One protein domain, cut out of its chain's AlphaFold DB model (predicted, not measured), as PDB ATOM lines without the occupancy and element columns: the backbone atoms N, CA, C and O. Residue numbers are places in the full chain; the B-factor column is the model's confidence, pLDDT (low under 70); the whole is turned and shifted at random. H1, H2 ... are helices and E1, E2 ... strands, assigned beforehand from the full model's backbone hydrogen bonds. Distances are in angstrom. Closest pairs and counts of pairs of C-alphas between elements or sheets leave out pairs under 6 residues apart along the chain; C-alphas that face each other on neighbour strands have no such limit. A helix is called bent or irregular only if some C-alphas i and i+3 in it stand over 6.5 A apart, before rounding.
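Overview. This is residues 4 to 38 and 353 to 445 of the 777 residues of the protein "Calcineurin-like phosphoesterase" of Butyrivibrio sp. TB (UniProt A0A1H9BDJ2). A strongly twisted sheet of five strands curls round helix H5, and a long kinked helix, H1, packs on H5 on the side away from the sheet. The short helix H4 packs beside the strands near the hairpin E4 and E5, over none of them, H3 grazes the sheet with its residues 366 to 369, and H2 lies beyond the end of H1. The printed part has 128 residues, with five named helices and five named strands in the order H1 H2 E1 H3 H4 E2 E3 E4 E5 H5; the sheet, E1 E2 E3 E4 E5, is antiparallel throughout and the class is mixed, helices and strands. The whole is compact, with a radius of gyration of the C-alphas of 15.4 A and spans of 42 by 40 by 22 A, only just flat.

Along the chain. The strands are E1, residues 360 to 363, E2, 394 to 400, 19.4 A long, E3, 403 to 409, 19.2 A, E4, 414 to 418, and E5, 421 to 426, 16.0 A. H5, residues 431 to 445, measures 20.1 A and ends at C-alpha 445, (6.796, 39.203, 36.018). H1, residues 4 to 26, measures 28.6 A from C-alpha 4 at (18.007, 29.444, 18.645) and has a kink of 54 degrees near residue 16. H2 is residues 32 to 35, H3 366 to 375 and H4 383 to 389. H5 is irregular, with C-alphas 436 and 439 7.5 A apart; H1 is only just so, with C-alphas 10 and 13 6.9 A apart.

Arrangement. E2 to E5 form a meander, each strand the antiparallel neighbour of the one before, with hairpins E2 and E3, E3 and E4, E4 and E5. Within hydrogen-bond range are N 396 and O 407 at 2.8 A, N 408 and O 415 at 2.8 A, and N 416 and O 423 at 2.9 A. Edge strand E1 is antiparallel to E2, with N 362 and O 397 2.8 A apart. H5 is on one face of the sheet and H4 on the other: three layers, helices on both faces of a sheet. The closest C-alphas of E2 and H5 are those of Ile 398 and Tyr 435, 6.4 A; those of H4 and E5 are His 384 and Leu 421, 5.9 A. H3 only grazes the sheet, with residues 366 to 369. H1 touches H5, closest at the C-alphas of Met 18 and Tyr 443, 6.7 A, the same way at a tilt of 37 degrees, only just steep. H1 is not on the sheet, and H2 is apart from H1. Every O i to N i+4 pair is within hydrogen-bond range in H3 and H4, 12 of 19 in H1 and 9 of 11 in H5; H2 is too short for such a pair.

Size, cuts and confidence. The farthest C-alphas, Ser 20 and Ser 390, are 43.1 A apart. Residues 39 to 352 are not printed, and C-alphas 38 and 353 are 11.8 A apart across the cut. Of the links printed whole, none is long. Mean pLDDT of the printed part is 80.4; residues 13 to 38, 371 and 374 to 379 are under 70.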
ATOM      1  N   TYR A   4      18.728  28.178  18.500       89.19
ATOM      2  CA  TYR A   4      18.007  29.444  18.645       89.19
ATOM      3  C   TYR A   4      16.761  29.595  17.764       89.19
ATOM      4  O   TYR A   4      15.838  30.299  18.171       89.19
ATOM      5  N   ASP A   5      16.694  28.950  16.599       87.06
ATOM      6  CA  ASP A   5      15.500  29.008  15.745       87.06
ATOM      7  C   ASP A   5      14.325  28.292  16.429       87.06
ATOM      8  O   ASP A   5      13.219  28.821  16.485       87.06
ATOM      9  N   GLU A   6      14.592  27.131  17.037       86.69
ATOM     10  CA  GLU A   6      13.593  26.331  17.765       86.69
ATOM     11  C   GLU A   6      13.069  27.074  19.003       86.69
ATOM     12  O   GLU A   6      11.866  27.093  19.285       86.69
ATOM     13  N   LEU A   7      13.971  27.763  19.712       89.56
ATOM     14  CA  LEU A   7      13.609  28.638  20.824       89.56
ATOM     15  C   LEU A   7      12.706  29.793  20.364       89.56
ATOM     16  O   LEU A   7      11.682  30.058  20.994       89.56
ATOM     17  N   ARG A   8      13.061  30.473  19.267       88.94
ATOM     18  CA  ARG A   8      12.294  31.612  18.732       88.94
ATOM     19  C   ARG A   8      10.902  31.211  18.268       88.94
ATOM     20  O   ARG A   8       9.940  31.910  18.584       88.94
ATOM     21  N   GLU A   9      10.782  30.092  17.557       86.25
ATOM     22  CA  GLU A   9       9.482  29.565  17.134       86.25
ATOM     23  C   GLU A   9       8.580  29.308  18.346       86.25
ATOM     24  O   GLU A   9       7.443  29.787  18.375       86.25
ATOM     25  N   SER A  10       9.123  28.687  19.398       84.50
ATOM     26  CA  SER A  10       8.395  28.389  20.640       84.50
ATOM     27  C   SER A  10       7.969  29.638  21.429       84.50
ATOM     28  O   SER A  10       6.978  29.612  22.157       84.50
ATOM     29  N   LEU A  11       8.697  30.753  21.300       84.50
ATOM     30  CA  LEU A  11       8.369  32.031  21.954       84.50
ATOM     31  C   LEU A  11       7.364  32.886  21.159       84.50
ATOM     32  O   LEU A  11       6.735  33.795  21.719       84.50
ATOM     33  N   SER A  12       7.200  32.622  19.861       72.81
ATOM     34  CA  SER A  12       6.442  33.482  18.940       72.81
ATOM     35  C   SER A  12       4.945  33.595  19.278       72.81
ATOM     36  O   SER A  12       4.376  34.688  19.195       72.81
ATOM     37  N   ASP A  13       4.325  32.515  19.762       62.78
ATOM     38  CA  ASP A  13       2.910  32.496  20.162       62.78
ATOM     39  C   ASP A  13       2.647  33.315  21.433       62.78
ATOM     40  O   ASP A  13       1.620  33.988  21.554       62.78
ATOM     41  N   ASN A  14       3.606  33.339  22.361       63.19
ATOM     42  CA  ASN A  14       3.515  34.139  23.583       63.19
ATOM     43  C   ASN A  14       3.686  35.639  23.273       63.19
ATOM     44  O   ASN A  14       2.989  36.489  23.827       63.19
ATOM     45  N   THR A  15       4.550  35.961  22.306       59.91
ATOM     46  CA  THR A  15       4.888  37.336  21.899       59.91
ATOM     47  C   THR A  15       3.683  38.112  21.341       59.91
ATOM     48  O   THR A  15       3.558  39.314  21.583       59.91
ATOM     49  N   LYS A  16       2.739  37.446  20.660       60.41
ATOM     50  CA  LYS A  16       1.508  38.090  20.152       60.41
ATOM     51  C   LYS A  16       0.565  38.554  21.272       60.41
ATOM     52  O   LYS A  16       0.038  39.660  21.188       60.41
ATOM     53  N   ASN A  17       0.400  37.759  22.333       59.91
ATOM     54  CA  ASN A  17      -0.407  38.127  23.511       59.91
ATOM     55  C   ASN A  17       0.284  39.189  24.388       59.91
ATOM     56  O   ASN A  17      -0.368  39.991  25.062       59.91
ATOM     57  N   MET A  18       1.618  39.220  24.363       62.53
ATOM     58  CA  MET A  18       2.404  40.248  25.042       62.53
ATOM     59  C   MET A  18       2.135  41.635  24.451       62.53
ATOM     60  O   MET A  18       1.829  42.559  25.204       62.53
ATOM     61  N   LEU A  19       2.182  41.770  23.117       55.12
ATOM     62  CA  LEU A  19       1.990  43.036  22.388       55.12
ATOM     63  C   LEU A  19       0.631  43.704  22.651       55.12
ATOM     64  O   LEU A  19       0.570  44.929  22.702       55.12
ATOM     65  N   SER A  20      -0.436  42.936  22.895       55.66
ATOM     66  CA  SER A  20      -1.745  43.499  23.265       55.66
ATOM     67  C   SER A  20      -1.820  43.979  24.720       55.66
ATOM     68  O   SER A  20      -2.545  44.922  25.010       55.66
ATOM     69  N   THR A  21      -1.059  43.365  25.631       55.22
ATOM     70  CA  THR A  21      -1.005  43.742  27.061       55.22
ATOM     71  C   THR A  21      -0.075  44.941  27.303       55.22
ATOM     72  O   THR A  21      -0.140  45.611  28.330       55.22
ATOM     73  N   LEU A  22       0.799  45.239  26.341       52.59
ATOM     74  CA  LEU A  22       1.803  46.298  26.420       52.59
ATOM     75  C   LEU A  22       1.249  47.720  26.365       52.59
ATOM     76  O   LEU A  22       1.900  48.626  26.881       52.59
ATOM     77  N   HIS A  23       0.048  47.917  25.815       50.75
ATOM     78  CA  HIS A  23      -0.611  49.220  25.888       50.75
ATOM     79  C   HIS A  23      -0.885  49.626  27.349       50.75
ATOM     80  O   HIS A  23      -0.605  50.766  27.710       50.75
ATOM     81  N   ASP A  24      -1.306  48.673  28.191       49.47
ATOM     82  CA  ASP A  24      -1.563  48.877  29.626       49.47
ATOM     83  C   ASP A  24      -0.267  48.988  30.451       49.47
ATOM     84  O   ASP A  24      -0.246  49.591  31.524       49.47
ATOM     85  N   ILE A  25       0.826  48.379  29.976       48.91
ATOM     86  CA  ILE A  25       2.144  48.444  30.625       48.91
ATOM     87  C   ILE A  25       2.796  49.805  30.362       48.91
ATOM     88  O   ILE A  25       3.376  50.365  31.285       48.91
ATOM     89  N   ASN A  26       2.650  50.365  29.158       48.56
ATOM     90  CA  ASN A  26       3.185  51.685  28.801       48.56
ATOM     91  C   ASN A  26       2.530  52.855  29.561       48.56
ATOM     92  O   ASN A  26       3.139  53.915  29.653       48.56
ATOM     93  N   GLU A  27       1.328  52.682  30.128       46.38
ATOM     94  CA  GLU A  27       0.728  53.668  31.048       46.38
ATOM     95  C   GLU A  27       1.381  53.665  32.444       46.38
ATOM     96  O   GLU A  27       1.262  54.638  33.185       46.38
ATOM     97  N   LEU A  28       2.063  52.574  32.816       40.09
ATOM     98  CA  LEU A  28       2.647  52.359  34.148       40.09
ATOM     99  C   LEU A  28       4.178  52.301  34.142       40.09
ATOM    100  O   LEU A  28       4.799  52.342  35.206       40.09
ATOM    101  N   THR A  29       4.795  52.175  32.969       43.44
ATOM    102  CA  THR A  29       6.234  52.327  32.774       43.44
ATOM    103  C   THR A  29       6.541  53.768  32.416       43.44
ATOM    104  O   THR A  29       5.762  54.470  31.776       43.44
ATOM    105  N   ILE A  30       7.693  54.245  32.869       43.00
ATOM    106  CA  ILE A  30       8.024  55.651  32.700       43.00
ATOM    107  C   ILE A  30       8.560  55.859  31.274       43.00
ATOM    108  O   ILE A  30       9.477  55.127  30.874       43.00
ATOM    109  N   PRO A  31       8.026  56.828  30.498       40.94
ATOM    110  CA  PRO A  31       8.539  57.146  29.173       40.94
ATOM    111  C   PRO A  31      10.033  57.459  29.242       40.94
ATOM    112  O   PRO A  31      10.481  58.203  30.112       40.94
ATOM    113  N   GLN A  32      10.816  56.930  28.302       41.16
ATOM    114  CA  GLN A  32      12.261  57.173  28.258       41.16
ATOM    115  C   GLN A  32      12.634  58.668  28.167       41.16
ATOM    116  O   GLN A  32      13.713  59.067  28.610       41.16
ATOM    117  N   SER A  33      11.738  59.489  27.613       36.44
ATOM    118  CA  SER A  33      11.878  60.944  27.510       36.44
ATOM    119  C   SER A  33      11.688  61.677  28.840       36.44
ATOM    120  O   SER A  33      12.254  62.748  29.002       36.44
ATOM    121  N   ALA A  34      10.981  61.101  29.821       34.12
ATOM    122  CA  ALA A  34      10.645  61.781  31.081       34.12
ATOM    123  C   ALA A  34      11.860  62.083  31.982       34.12
ATOM    124  O   ALA A  34      11.729  62.727  33.019       34.12
ATOM    125  N   PHE A  35      13.041  61.596  31.607       40.62
ATOM    126  CA  PHE A  35      14.242  61.649  32.430       40.62
ATOM    127  C   PHE A  35      15.506  62.057  31.661       40.62
ATOM    128  O   PHE A  35      16.568  62.168  32.267       40.62
ATOM    129  N   SER A  36      15.438  62.240  30.338       39.94
ATOM    130  CA  SER A  36      16.619  62.413  29.475       39.94
ATOM    131  C   SER A  36      16.750  63.806  28.845       39.94
ATOM    132  O   SER A  36      17.472  63.972  27.863       39.94
ATOM    133  N   GLU A  37      16.130  64.828  29.432       39.06
ATOM    134  CA  GLU A  37      16.227  66.214  28.953       39.06
ATOM    135  C   GLU A  37      17.469  66.949  29.490       39.06
ATOM    136  O   GLU A  37      17.373  67.969  30.164       39.06
ATOM    137  N   GLY A  38      18.672  66.453  29.186       44.78
ATOM    138  CA  GLY A  38      19.847  67.320  29.288       44.78
ATOM    139  C   GLY A  38      21.170  66.712  28.840       44.78
ATOM    140  O   GLY A  38      21.358  65.493  28.775       44.78
ATOM    141  N   PRO A 353      22.806  56.565  30.137       70.75
ATOM    142  CA  PRO A 353      23.938  56.258  29.257       70.75
ATOM    143  C   PRO A 353      23.609  55.266  28.131       70.75
ATOM    144  O   PRO A 353      24.440  55.066  27.248       70.75
ATOM    145  N   PHE A 354      22.427  54.644  28.153       79.25
ATOM    146  CA  PHE A 354      21.983  53.626  27.204       79.25
ATOM    147  C   PHE A 354      20.788  54.059  26.338       79.25
ATOM    148  O   PHE A 354      20.239  53.245  25.590       79.25
ATOM    149  N   ILE A 355      20.344  55.318  26.414       71.44
ATOM    150  CA  ILE A 355      19.145  55.762  25.681       71.44
ATOM    151  C   ILE A 355      19.300  55.623  24.160       71.44
ATOM    152  O   ILE A 355      18.399  55.096  23.519       71.44
ATOM    153  N   ASN A 356      20.471  55.963  23.616       73.81
ATOM    154  CA  ASN A 356      20.765  55.879  22.181       73.81
ATOM    155  C   ASN A 356      21.256  54.497  21.725       73.81
ATOM    156  O   ASN A 356      21.624  54.330  20.567       73.81
ATOM    157  N   TYR A 357      21.326  53.515  22.624       80.19
ATOM    158  CA  TYR A 357      21.672  52.151  22.237       80.19
ATOM    159  C   TYR A 357      20.478  51.524  21.520       80.19
ATOM    160  O   TYR A 357      19.352  51.666  21.990       80.19
ATOM    161  N   ASP A 358      20.704  50.797  20.434       85.81
ATOM    162  CA  ASP A 358      19.641  49.998  19.824       85.81
ATOM    163  C   ASP A 358      19.220  48.848  20.752       85.81
ATOM    164  O   ASP A 358      19.948  48.464  21.676       85.81
ATOM    165  N   ASP A 359      18.047  48.275  20.507       86.56
ATOM    166  CA  ASP A 359      17.668  47.016  21.143       86.56
ATOM    167  C   ASP A 359      18.668  45.916  20.755       86.56
ATOM    168  O   ASP A 359      19.069  45.786  19.597       86.56
ATOM    169  N   GLY A 360      19.112  45.135  21.739       92.69
ATOM    170  CA  GLY A 360      20.153  44.137  21.537       92.69
ATOM    171  C   GLY A 360      20.981  43.833  22.779       92.69
ATOM    172  O   GLY A 360      20.626  44.164  23.914       92.69
ATOM    173  N   ILE A 361      22.114  43.177  22.531       97.75
ATOM    174  CA  ILE A 361      23.089  42.757  23.537       97.75
ATOM    175  C   ILE A 361      24.316  43.650  23.426       97.75
ATOM    176  O   ILE A 361      24.963  43.695  22.381       97.75
ATOM    177  N   HIS A 362      24.683  44.291  24.528       95.94
ATOM    178  CA  HIS A 362      25.759  45.272  24.563       95.94
ATOM    179  C   HIS A 362      26.743  44.933  25.670       95.94
ATOM    180  O   HIS A 362      26.353  44.778  26.824       95.94
ATOM    181  N   GLU A 363      28.027  44.816  25.344       96.69
ATOM    182  CA  GLU A 363      29.067  44.735  26.372       96.69
ATOM    183  C   GLU A 363      29.269  46.133  26.978       96.69
ATOM    184  O   GLU A 363      29.398  47.116  26.248       96.69
ATOM    185  N   ILE A 364      29.245  46.241  28.308       92.75
ATOM    186  CA  ILE A 364      29.272  47.524  29.021       92.75
ATOM    187  C   ILE A 364      30.361  47.570  30.093       92.75
ATOM    188  O   ILE A 364      30.835  46.561  30.614       92.75
ATOM    189  N   THR A 365      30.723  48.786  30.485       87.69
ATOM    190  CA  THR A 365      31.665  49.043  31.574       87.69
ATOM    191  C   THR A 365      30.954  49.236  32.915       87.69
ATOM    192  O   THR A 365      29.792  49.640  32.995       87.69
ATOM    193  N   ILE A 366      31.694  49.044  34.012       83.25
ATOM    194  CA  ILE A 366      31.213  49.378  35.364       83.25
ATOM    195  C   ILE A 366      30.834  50.859  35.475       83.25
ATOM    196  O   ILE A 366      29.890  51.190  36.185       83.25
ATOM    197  N   LYS A 367      31.553  51.747  34.777       79.75
ATOM    198  CA  LYS A 367      31.260  53.182  34.783       79.75
ATOM    199  C   LYS A 367      29.882  53.459  34.182       79.75
ATOM    200  O   LYS A 367      29.081  54.104  34.840       79.75
ATOM    201  N   GLN A 368      29.579  52.899  33.008       81.19
ATOM    202  CA  GLN A 368      28.260  53.041  32.379       81.19
ATOM    203  C   GLN A 368      27.139  52.486  33.266       81.19
ATOM    204  O   GLN A 368      26.099  53.116  33.409       81.19
ATOM    205  N   TYR A 369      27.367  51.347  33.927       88.12
ATOM    206  CA  TYR A 369      26.409  50.789  34.882       88.12
ATOM    207  C   TYR A 369      26.161  51.706  36.090       88.12
ATOM    208  O   TYR A 369      25.017  51.948  36.464       88.12
ATOM    209  N   MET A 370      27.224  52.255  36.687       79.00
ATOM    210  CA  MET A 370      27.106  53.211  37.794       79.00
ATOM    211  C   MET A 370      26.427  54.511  37.360       79.00
ATOM    212  O   MET A 370      25.599  55.035  38.097       79.00
ATOM    213  N   ASP A 371      26.751  55.017  36.171       67.00
ATOM    214  CA  ASP A 371      26.138  56.227  35.626       67.00
ATOM    215  C   ASP A 371      24.640  56.006  35.344       67.00
ATOM    216  O   ASP A 371      23.839  56.890  35.635       67.00
ATOM    217  N   PHE A 372      24.243  54.811  34.888       76.56
ATOM    218  CA  PHE A 372      22.835  54.426  34.725       76.56
ATOM    219  C   PHE A 372      22.084  54.347  36.058       76.56
ATOM    220  O   PHE A 372      20.943  54.788  36.161       76.56
ATOM    221  N   TYR A 373      22.707  53.806  37.102       74.75
ATOM    222  CA  TYR A 373      22.094  53.754  38.431       74.75
ATOM    223  C   TYR A 373      21.977  55.137  39.073       74.75
ATOM    224  O   TYR A 373      20.912  55.466  39.589       74.75
ATOM    225  N   ARG A 374      23.002  55.987  38.920       66.38
ATOM    226  CA  ARG A 374      22.936  57.400  39.318       66.38
ATOM    227  C   ARG A 374      21.808  58.130  38.587       66.38
ATOM    228  O   ARG A 374      21.077  58.887  39.211       66.38
ATOM    229  N   TYR A 375      21.639  57.865  37.290       66.12
ATOM    230  CA  TYR A 375      20.509  58.368  36.510       66.12
ATOM    231  C   TYR A 375      19.153  57.949  37.084       66.12
ATOM    232  O   TYR A 375      18.267  58.786  37.216       66.12
ATOM    233  N   ASN A 376      19.018  56.696  37.514       66.00
ATOM    234  CA  ASN A 376      17.812  56.207  38.183       66.00
ATOM    235  C   ASN A 376      17.698  56.657  39.652       66.00
ATOM    236  O   ASN A 376      16.772  56.237  40.340       66.00
ATOM    237  N   GLY A 377      18.634  57.476  40.147       61.66
ATOM    238  CA  GLY A 377      18.617  57.976  41.512       61.66
ATOM    239  C   GLY A 377      19.025  56.953  42.583       61.66
ATOM    240  O   GLY A 377      18.790  57.179  43.767       61.66
ATOM    241  N   GLU A 378      19.653  55.843  42.190       69.69
ATOM    242  CA  GLU A 378      20.112  54.791  43.098       69.69
ATOM    243  C   GLU A 378      21.639  54.743  43.196       69.69
ATOM    244  O   GLU A 378      22.335  54.571  42.196       69.69
ATOM    245  N   ASP A 379      22.164  54.763  44.420       68.62
ATOM    246  CA  ASP A 379      23.581  54.504  44.667       68.62
ATOM    247  C   ASP A 379      23.861  53.016  44.885       68.62
ATOM    248  O   ASP A 379      23.219  52.326  45.681       68.62
ATOM    249  N   ILE A 380      24.885  52.507  44.194       80.62
ATOM    250  CA  ILE A 380      25.250  51.090  44.233       80.62
ATOM    251  C   ILE A 380      26.727  50.857  44.529       80.62
ATOM    252  O   ILE A 380      27.631  51.513  44.011       80.62
ATOM    253  N   ARG A 381      26.993  49.810  45.317       81.88
ATOM    254  CA  ARG A 381      28.348  49.312  45.579       81.88
ATOM    255  C   ARG A 381      28.680  48.154  44.642       81.88
ATOM    256  O   ARG A 381      28.254  47.027  44.855       81.88
ATOM    257  N   VAL A 382      29.513  48.404  43.637       86.88
ATOM    258  CA  VAL A 382      29.838  47.445  42.556       86.88
ATOM    259  C   VAL A 382      30.972  46.453  42.879       86.88
ATOM    260  O   VAL A 382      31.567  45.861  41.978       86.88
ATOM    261  N   GLY A 383      31.311  46.255  44.157       87.56
ATOM    262  CA  GLY A 383      32.440  45.406  44.573       87.56
ATOM    263  C   GLY A 383      32.316  43.947  44.112       87.56
ATOM    264  O   GLY A 383      33.291  43.355  43.647       87.56
ATOM    265  N   HIS A 384      31.106  43.380  44.160       91.50
ATOM    266  CA  HIS A 384      30.860  42.009  43.705       91.50
ATOM    267  C   HIS A 384      31.020  41.860  42.193       91.50
ATOM    268  O   HIS A 384      31.584  40.859  41.749       91.50
ATOM    269  N   ILE A 385      30.580  42.860  41.423       94.06
ATOM    270  CA  ILE A 385      30.726  42.903  39.964       94.06
ATOM    271  C   ILE A 385      32.211  43.002  39.601       94.06
ATOM    272  O   ILE A 385      32.701  42.149  38.865       94.06
ATOM    273  N   ARG A 386      32.967  43.936  40.209       91.50
ATOM    274  CA  ARG A 386      34.433  44.059  40.015       91.50
ATOM    275  C   ARG A 386      35.162  42.731  40.226       91.50
ATOM    276  O   ARG A 386      35.988  42.348  39.404       91.50
ATOM    277  N   ASN A 387      34.817  42.004  41.289       92.75
ATOM    278  CA  ASN A 387      35.395  40.692  41.596       92.75
ATOM    279  C   ASN A 387      35.021  39.591  40.582       92.75
ATOM    280  O   ASN A 387      35.711  38.580  40.493       92.75
ATOM    281  N   GLN A 388      33.912  39.719  39.847       93.06
ATOM    282  CA  GLN A 388      33.636  38.802  38.738       93.06
ATOM    283  C   GLN A 388      34.464  39.159  37.504       93.06
ATOM    284  O   GLN A 388      35.037  38.264  36.891       93.06
ATOM    285  N   LEU A 389      34.560  40.448  37.163       91.00
ATOM    286  CA  LEU A 389      35.301  40.888  35.978       91.00
ATOM    287  C   LEU A 389      36.803  40.609  36.108       91.00
ATOM    288  O   LEU A 389      37.430  40.201  35.137       91.00
ATOM    289  N   SER A 390      37.364  40.686  37.322       90.06
ATOM    290  CA  SER A 390      38.751  40.268  37.585       90.06
ATOM    291  C   SER A 390      39.012  38.771  37.352       90.06
ATOM    292  O   SER A 390      40.164  38.347  37.316       90.06
ATOM    293  N   LYS A 391      37.958  37.962  37.190       91.06
ATOM    294  CA  LYS A 391      38.015  36.525  36.883       91.06
ATOM    295  C   LYS A 391      37.655  36.241  35.421       91.06
ATOM    296  O   LYS A 391      37.104  35.181  35.129       91.06
ATOM    297  N   ASN A 392      37.942  37.188  34.524       90.31
ATOM    298  CA  ASN A 392      37.657  37.125  33.086       90.31
ATOM    299  C   ASN A 392      36.170  36.916  32.748       90.31
ATOM    300  O   ASN A 392      35.840  36.320  31.724       90.31
ATOM    301  N   ALA A 393      35.262  37.381  33.609       95.69
ATOM    302  CA  ALA A 393      33.854  37.480  33.244       95.69
ATOM    303  C   ALA A 393      33.624  38.716  32.364       95.69
ATOM    304  O   ALA A 393      34.272  39.745  32.556       95.69
ATOM    305  N   LYS A 394      32.663  38.623  31.447       97.19
ATOM    306  CA  LYS A 394      32.174  39.739  30.636       97.19
ATOM    307  C   LYS A 394      30.932  40.357  31.262       97.19
ATOM    308  O   LYS A 394      30.185  39.667  31.964       97.19
ATOM    309  N   PHE A 395      30.719  41.647  31.015       98.06
ATOM    310  CA  PHE A 395      29.588  42.392  31.557       98.06
ATOM    311  C   PHE A 395      28.690  42.891  30.432       98.06
ATOM    312  O   PHE A 395      29.118  43.687  29.604       98.06
ATOM    313  N   TYR A 396      27.451  42.416  30.415       98.50
ATOM    314  CA  TYR A 396      26.483  42.700  29.372       98.50
ATOM    315  C   TYR A 396      25.288  43.473  29.908       98.50
ATOM    316  O   TYR A 396      24.841  43.268  31.038       98.50
ATOM    317  N   MET A 397      24.744  44.319  29.050       98.12
ATOM    318  CA  MET A 397      23.430  44.917  29.164       98.12
ATOM    319  C   MET A 397      22.590  44.414  27.989       98.12
ATOM    320  O   MET A 397      23.033  44.438  26.843       98.12
ATOM    321  N   ILE A 398      21.401  43.913  28.293       98.25
ATOM    322  CA  ILE A 398      20.360  43.633  27.311       98.25
ATOM    323  C   ILE A 398      19.394  44.811  27.339       98.25
ATOM    324  O   ILE A 398      18.881  45.145  28.412       98.25
ATOM    325  N   LYS A 399      19.152  45.408  26.169       92.81
ATOM    326  CA  LYS A 399      18.110  46.414  25.949       92.81
ATOM    327  C   LYS A 399      17.047  45.830  25.030       92.81
ATOM    328  O   LYS A 399      17.387  45.296  23.977       92.81
ATOM    329  N   GLN A 400      15.783  45.921  25.424       87.88
ATOM    330  CA  GLN A 400      14.671  45.541  24.553       87.88
ATOM    331  C   GLN A 400      13.408  46.314  24.918       87.88
ATOM    332  O   GLN A 400      12.988  46.287  26.079       87.88
ATOM    333  N   ASN A 401      12.801  46.999  23.947       79.69
ATOM    334  CA  ASN A 401      11.600  47.821  24.118       79.69
ATOM    335  C   ASN A 401      11.708  48.779  25.316       79.69
ATOM    336  O   ASN A 401      10.769  48.968  26.088       79.69
ATOM    337  N   GLY A 402      12.907  49.327  25.513       76.19
ATOM    338  CA  GLY A 402      13.219  50.256  26.590       76.19
ATOM    339  C   GLY A 402      13.338  49.685  28.003       76.19
ATOM    340  O   GLY A 402      13.509  50.474  28.936       76.19
ATOM    341  N   PHE A 403      13.321  48.361  28.152       87.31
ATOM    342  CA  PHE A 403      13.733  47.666  29.368       87.31
ATOM    343  C   PHE A 403      15.210  47.284  29.330       87.31
ATOM    344  O   PHE A 403      15.769  47.035  28.262       87.31
ATOM    345  N   TYR A 404      15.814  47.188  30.516       94.00
ATOM    346  CA  TYR A 404      17.233  46.907  30.709       94.00
ATOM    347  C   TYR A 404      17.440  45.700  31.626       94.00
ATOM    348  O   TYR A 404      16.806  45.581  32.674       94.00
ATOM    349  N   GLY A 405      18.363  44.815  31.262       97.31
ATOM    350  CA  GLY A 405      18.833  43.723  32.113       97.31
ATOM    351  C   GLY A 405      20.350  43.669  32.115       97.31
ATOM    352  O   GLY A 405      20.971  43.800  31.065       97.31
ATOM    353  N   PHE A 406      20.961  43.474  33.280       98.44
ATOM    354  CA  PHE A 406      22.416  43.514  33.434       98.44
ATOM    355  C   PHE A 406      22.949  42.155  33.872       98.44
ATOM    356  O   PHE A 406      22.518  41.608  34.889       98.44
ATOM    357  N   PHE A 407      23.898  41.616  33.109       98.56
ATOM    358  CA  PHE A 407      24.346  40.235  33.228       98.56
ATOM    359  C   PHE A 407      25.861  40.134  33.273       98.56
ATOM    360  O   PHE A 407      26.567  40.686  32.435       98.56
ATOM    361  N   VAL A 408      26.372  39.354  34.218       98.25
ATOM    362  CA  VAL A 408      27.782  38.977  34.265       98.25
ATOM    363  C   VAL A 408      27.912  37.532  33.820       98.25
ATOM    364  O   VAL A 408      27.391  36.621  34.467       98.25
ATOM    365  N   VAL A 409      28.635  37.325  32.725       97.44
ATOM    366  CA  VAL A 409      28.768  36.028  32.062       97.44
ATOM    367  C   VAL A 409      30.215  35.570  32.148       97.44
ATOM    368  O   VAL A 409      31.138  36.294  31.783       97.44
ATOM    369  N   ASN A 410      30.431  34.355  32.637       92.44
ATOM    370  CA  ASN A 410      31.725  33.678  32.568       92.44
ATOM    371  C   ASN A 410      31.553  32.322  31.866       92.44
ATOM    372  O   ASN A 410      30.452  31.945  31.484       92.44
ATOM    373  N   ASN A 411      32.629  31.549  31.734       87.81
ATOM    374  CA  ASN A 411      32.591  30.226  31.102       87.81
ATOM    375  C   ASN A 411      31.773  29.161  31.869       87.81
ATOM    376  O   ASN A 411      31.475  28.092  31.340       87.81
ATOM    377  N   LYS A 412      31.411  29.406  33.133       87.69
ATOM    378  CA  LYS A 412      30.700  28.453  33.998       87.69
ATOM    379  C   LYS A 412      29.224  28.771  34.182       87.69
ATOM    380  O   LYS A 412      28.454  27.837  34.382       87.69
ATOM    381  N   ASN A 413      28.832  30.034  34.196       93.44
ATOM    382  CA  ASN A 413      27.458  30.443  34.459       93.44
ATOM    383  C   ASN A 413      27.202  31.884  34.030       93.44
ATOM    384  O   ASN A 413      28.132  32.683  33.873       93.44
ATOM    385  N   THR A 414      25.914  32.198  33.955       97.12
ATOM    386  CA  THR A 414      25.411  33.564  33.856       97.12
ATOM    387  C   THR A 414      24.837  34.010  35.193       97.12
ATOM    388  O   THR A 414      24.184  33.248  35.923       97.12
ATOM    389  N   LYS A 415      25.108  35.267  35.530       98.00
ATOM    390  CA  LYS A 415      24.604  35.943  36.722       98.00
ATOM    391  C   LYS A 415      23.831  37.185  36.317       98.00
ATOM    392  O   LYS A 415      24.278  37.887  35.419       98.00
ATOM    393  N   ILE A 416      22.744  37.484  37.018       97.75
ATOM    394  CA  ILE A 416      22.047  38.771  36.914       97.75
ATOM    395  C   ILE A 416      22.549  39.730  37.994       97.75
ATOM    396  O   ILE A 416      22.932  39.295  39.090       97.75
ATOM    397  N   CYS A 417      22.569  41.022  37.685       96.94
ATOM    398  CA  CYS A 417      22.877  42.080  38.638       96.94
ATOM    399  C   CYS A 417      21.599  42.595  39.320       96.94
ATOM    400  O   CYS A 417      20.672  43.068  38.671       96.94
ATOM    401  N   GLU A 418      21.593  42.563  40.651       92.50
ATOM    402  CA  GLU A 418      20.549  43.130  41.513       92.50
ATOM    403  C   GLU A 418      21.108  44.423  42.138       92.50
ATOM    404  O   GLU A 418      21.422  44.490  43.329       92.50
ATOM    405  N   GLY A 419      21.387  45.428  41.300       90.31
ATOM    406  CA  GLY A 419      22.169  46.597  41.715       90.31
ATOM    407  C   GLY A 419      23.645  46.253  41.923       90.31
ATOM    408  O   GLY A 419      24.319  45.778  41.011       90.31
ATOM    409  N   GLY A 420      24.183  46.500  43.117       88.50
ATOM    410  CA  GLY A 420      25.587  46.192  43.429       88.50
ATOM    411  C   GLY A 420      25.902  44.696  43.601       88.50
ATOM    412  O   GLY A 420      27.073  44.298  43.580       88.50
ATOM    413  N   LEU A 421      24.870  43.866  43.786       92.19
ATOM    414  CA  LEU A 421      24.982  42.423  44.008       92.19
ATOM    415  C   LEU A 421      24.861  41.638  42.697       92.19
ATOM    416  O   LEU A 421      24.335  42.129  41.702       92.19
ATOM    417  N   VAL A 422      25.338  40.389  42.708       94.62
ATOM    418  CA  VAL A 422      25.183  39.446  41.591       94.62
ATOM    419  C   VAL A 422      24.623  38.120  42.084       94.62
ATOM    420  O   VAL A 422      25.059  37.604  43.118       94.62
ATOM    421  N   LYS A 423      23.708  37.535  41.313       94.81
ATOM    422  CA  LYS A 423      23.054  36.257  41.615       94.81
ATOM    423  C   LYS A 423      23.217  35.310  40.434       94.81
ATOM    424  O   LYS A 423      22.943  35.691  39.305       94.81
ATOM    425  N   THR A 424      23.680  34.086  40.680       95.81
ATOM    426  CA  THR A 424      23.741  33.048  39.639       95.81
ATOM    427  C   THR A 424      22.334  32.620  39.257       95.81
ATOM    428  O   THR A 424      21.567  32.243  40.140       95.81
ATOM    429  N   ILE A 425      22.027  32.663  37.961       95.44
ATOM    430  CA  ILE A 425      20.679  32.391  37.442       95.44
ATOM    431  C   ILE A 425      20.624  31.187  36.506       95.44
ATOM    432  O   ILE A 425      19.581  30.552  36.426       95.44
ATOM    433  N   SER A 426      21.732  30.833  35.848       94.38
ATOM    434  CA  SER A 426      21.764  29.691  34.930       94.38
ATOM    435  C   SER A 426      23.176  29.149  34.705       94.38
ATOM    436  O   SER A 426      24.173  29.860  34.880       94.38
ATOM    437  N   GLU A 427      23.259  27.887  34.279       92.19
ATOM    438  CA  GLU A 427      24.487  27.277  33.751       92.19
ATOM    439  C   GLU A 427      24.710  27.586  32.260       92.19
ATOM    440  O   GLU A 427      25.824  27.367  31.769       92.19
ATOM    441  N   ILE A 428      23.695  28.126  31.572       93.25
ATOM    442  CA  ILE A 428      23.786  28.644  30.201       93.25
ATOM    443  C   ILE A 428      24.683  29.884  30.213       93.25
ATOM    444  O   ILE A 428      24.494  30.802  31.016       93.25
ATOM    445  N   THR A 429      25.697  29.891  29.351       94.38
ATOM    446  CA  THR A 429      26.741  30.933  29.293       94.38
ATOM    447  C   THR A 429      26.671  31.767  28.023       94.38
ATOM    448  O   THR A 429      27.448  32.700  27.866       94.38
ATOM    449  N   ASP A 430      25.786  31.419  27.094       94.44
ATOM    450  CA  ASP A 430      25.562  32.214  25.897       94.44
ATOM    451  C   ASP A 430      24.527  33.299  26.200       94.44
ATOM    452  O   ASP A 430      23.380  33.010  26.543       94.44
ATOM    453  N   ILE A 431      24.946  34.561  26.098       96.56
ATOM    454  CA  ILE A 431      24.098  35.716  26.400       96.56
ATOM    455  C   ILE A 431      22.892  35.818  25.449       96.56
ATOM    456  O   ILE A 431      21.863  36.375  25.833       96.56
ATOM    457  N   ARG A 432      22.975  35.219  24.249       95.75
ATOM    458  CA  ARG A 432      21.877  35.192  23.271       95.75
ATOM    459  C   ARG A 432      20.626  34.515  23.822       95.75
ATOM    460  O   ARG A 432      19.539  35.034  23.619       95.75
ATOM    461  N   TYR A 433      20.764  33.439  24.603       96.06
ATOM    462  CA  TYR A 433      19.622  32.781  25.255       96.06
ATOM    463  C   TYR A 433      18.809  33.759  26.112       96.06
ATOM    464  O   TYR A 433      17.582  33.806  26.018       96.06
ATOM    465  N   PHE A 434      19.499  34.578  26.908       97.31
ATOM    466  CA  PHE A 434      18.843  35.550  27.777       97.31
ATOM    467  C   PHE A 434      18.179  36.656  26.978       97.31
ATOM    468  O   PHE A 434      17.093  37.061  27.362       97.31
ATOM    469  N   TYR A 435      18.792  37.109  25.880       96.38
ATOM    470  CA  TYR A 435      18.205  38.107  24.986       96.38
ATOM    471  C   TYR A 435      16.910  37.614  24.335       96.38
ATOM    472  O   TYR A 435      15.890  38.285  24.449       96.38
ATOM    473  N   GLU A 436      16.915  36.417  23.740       93.44
ATOM    474  CA  GLU A 436      15.716  35.850  23.101       93.44
ATOM    475  C   GLU A 436      14.564  35.673  24.105       93.44
ATOM    476  O   GLU A 436      13.408  35.936  23.790       93.44
ATOM    477  N   CYS A 437      14.878  35.287  25.347       94.44
ATOM    478  CA  CYS A 437      13.879  35.082  26.400       94.44
ATOM    479  C   CYS A 437      13.538  36.356  27.197       94.44
ATOM    480  O   CYS A 437      12.628  36.322  28.033       94.44
ATOM    481  N   PHE A 438      14.274  37.456  27.001       93.50
ATOM    482  CA  PHE A 438      14.289  38.613  27.906       93.50
ATOM    483  C   PHE A 438      12.905  39.237  28.051       93.50
ATOM    484  O   PHE A 438      12.393  39.409  29.161       93.50
ATOM    485  N   TYR A 439      12.271  39.522  26.919       87.31
ATOM    486  CA  TYR A 439      10.969  40.161  26.912       87.31
ATOM    487  C   TYR A 439       9.874  39.266  27.490       87.31
ATOM    488  O   TYR A 439       9.039  39.731  28.267       87.31
ATOM    489  N   SER A 440       9.898  37.967  27.173       88.12
ATOM    490  CA  SER A 440       8.948  37.004  27.738       88.12
ATOM    491  C   SER A 440       9.079  36.916  29.256       88.12
ATOM    492  O   SER A 440       8.065  36.875  29.947       88.12
ATOM    493  N   MET A 441      10.304  36.961  29.789       92.31
ATOM    494  CA  MET A 441      10.537  37.013  31.234       92.31
ATOM    495  C   MET A 441       9.928  38.272  31.870       92.31
ATOM    496  O   MET A 441       9.229  38.172  32.881       92.31
ATOM    497  N   ILE A 442      10.150  39.448  31.265       90.00
ATOM    498  CA  ILE A 442       9.565  40.717  31.731       90.00
ATOM    499  C   ILE A 442       8.047  40.612  31.791       90.00
ATOM    500  O   ILE A 442       7.463  40.914  32.830       90.00
ATOM    501  N   TYR A 443       7.414  40.148  30.715       85.75
ATOM    502  CA  TYR A 443       5.962  40.024  30.667       85.75
ATOM    503  C   TYR A 443       5.420  39.132  31.782       85.75
ATOM    504  O   TYR A 443       4.506  39.542  32.490       85.75
ATOM    505  N   GLN A 444       6.021  37.961  32.012       88.88
ATOM    506  CA  GLN A 444       5.571  37.062  33.080       88.88
ATOM    507  C   GLN A 444       5.629  37.732  34.459       88.88
ATOM    508  O   GLN A 444       4.685  37.616  35.245       88.88
ATOM    509  N   TYR A 445       6.697  38.476  34.753       91.12
ATOM    510  CA  TYR A 445       6.796  39.203  36.018       91.12
ATOM    511  C   TYR A 445       5.833  40.383  36.109       91.12
ATOM    512  O   TYR A 445       5.181  40.550  37.142       91.12
TER     513      TYR A 445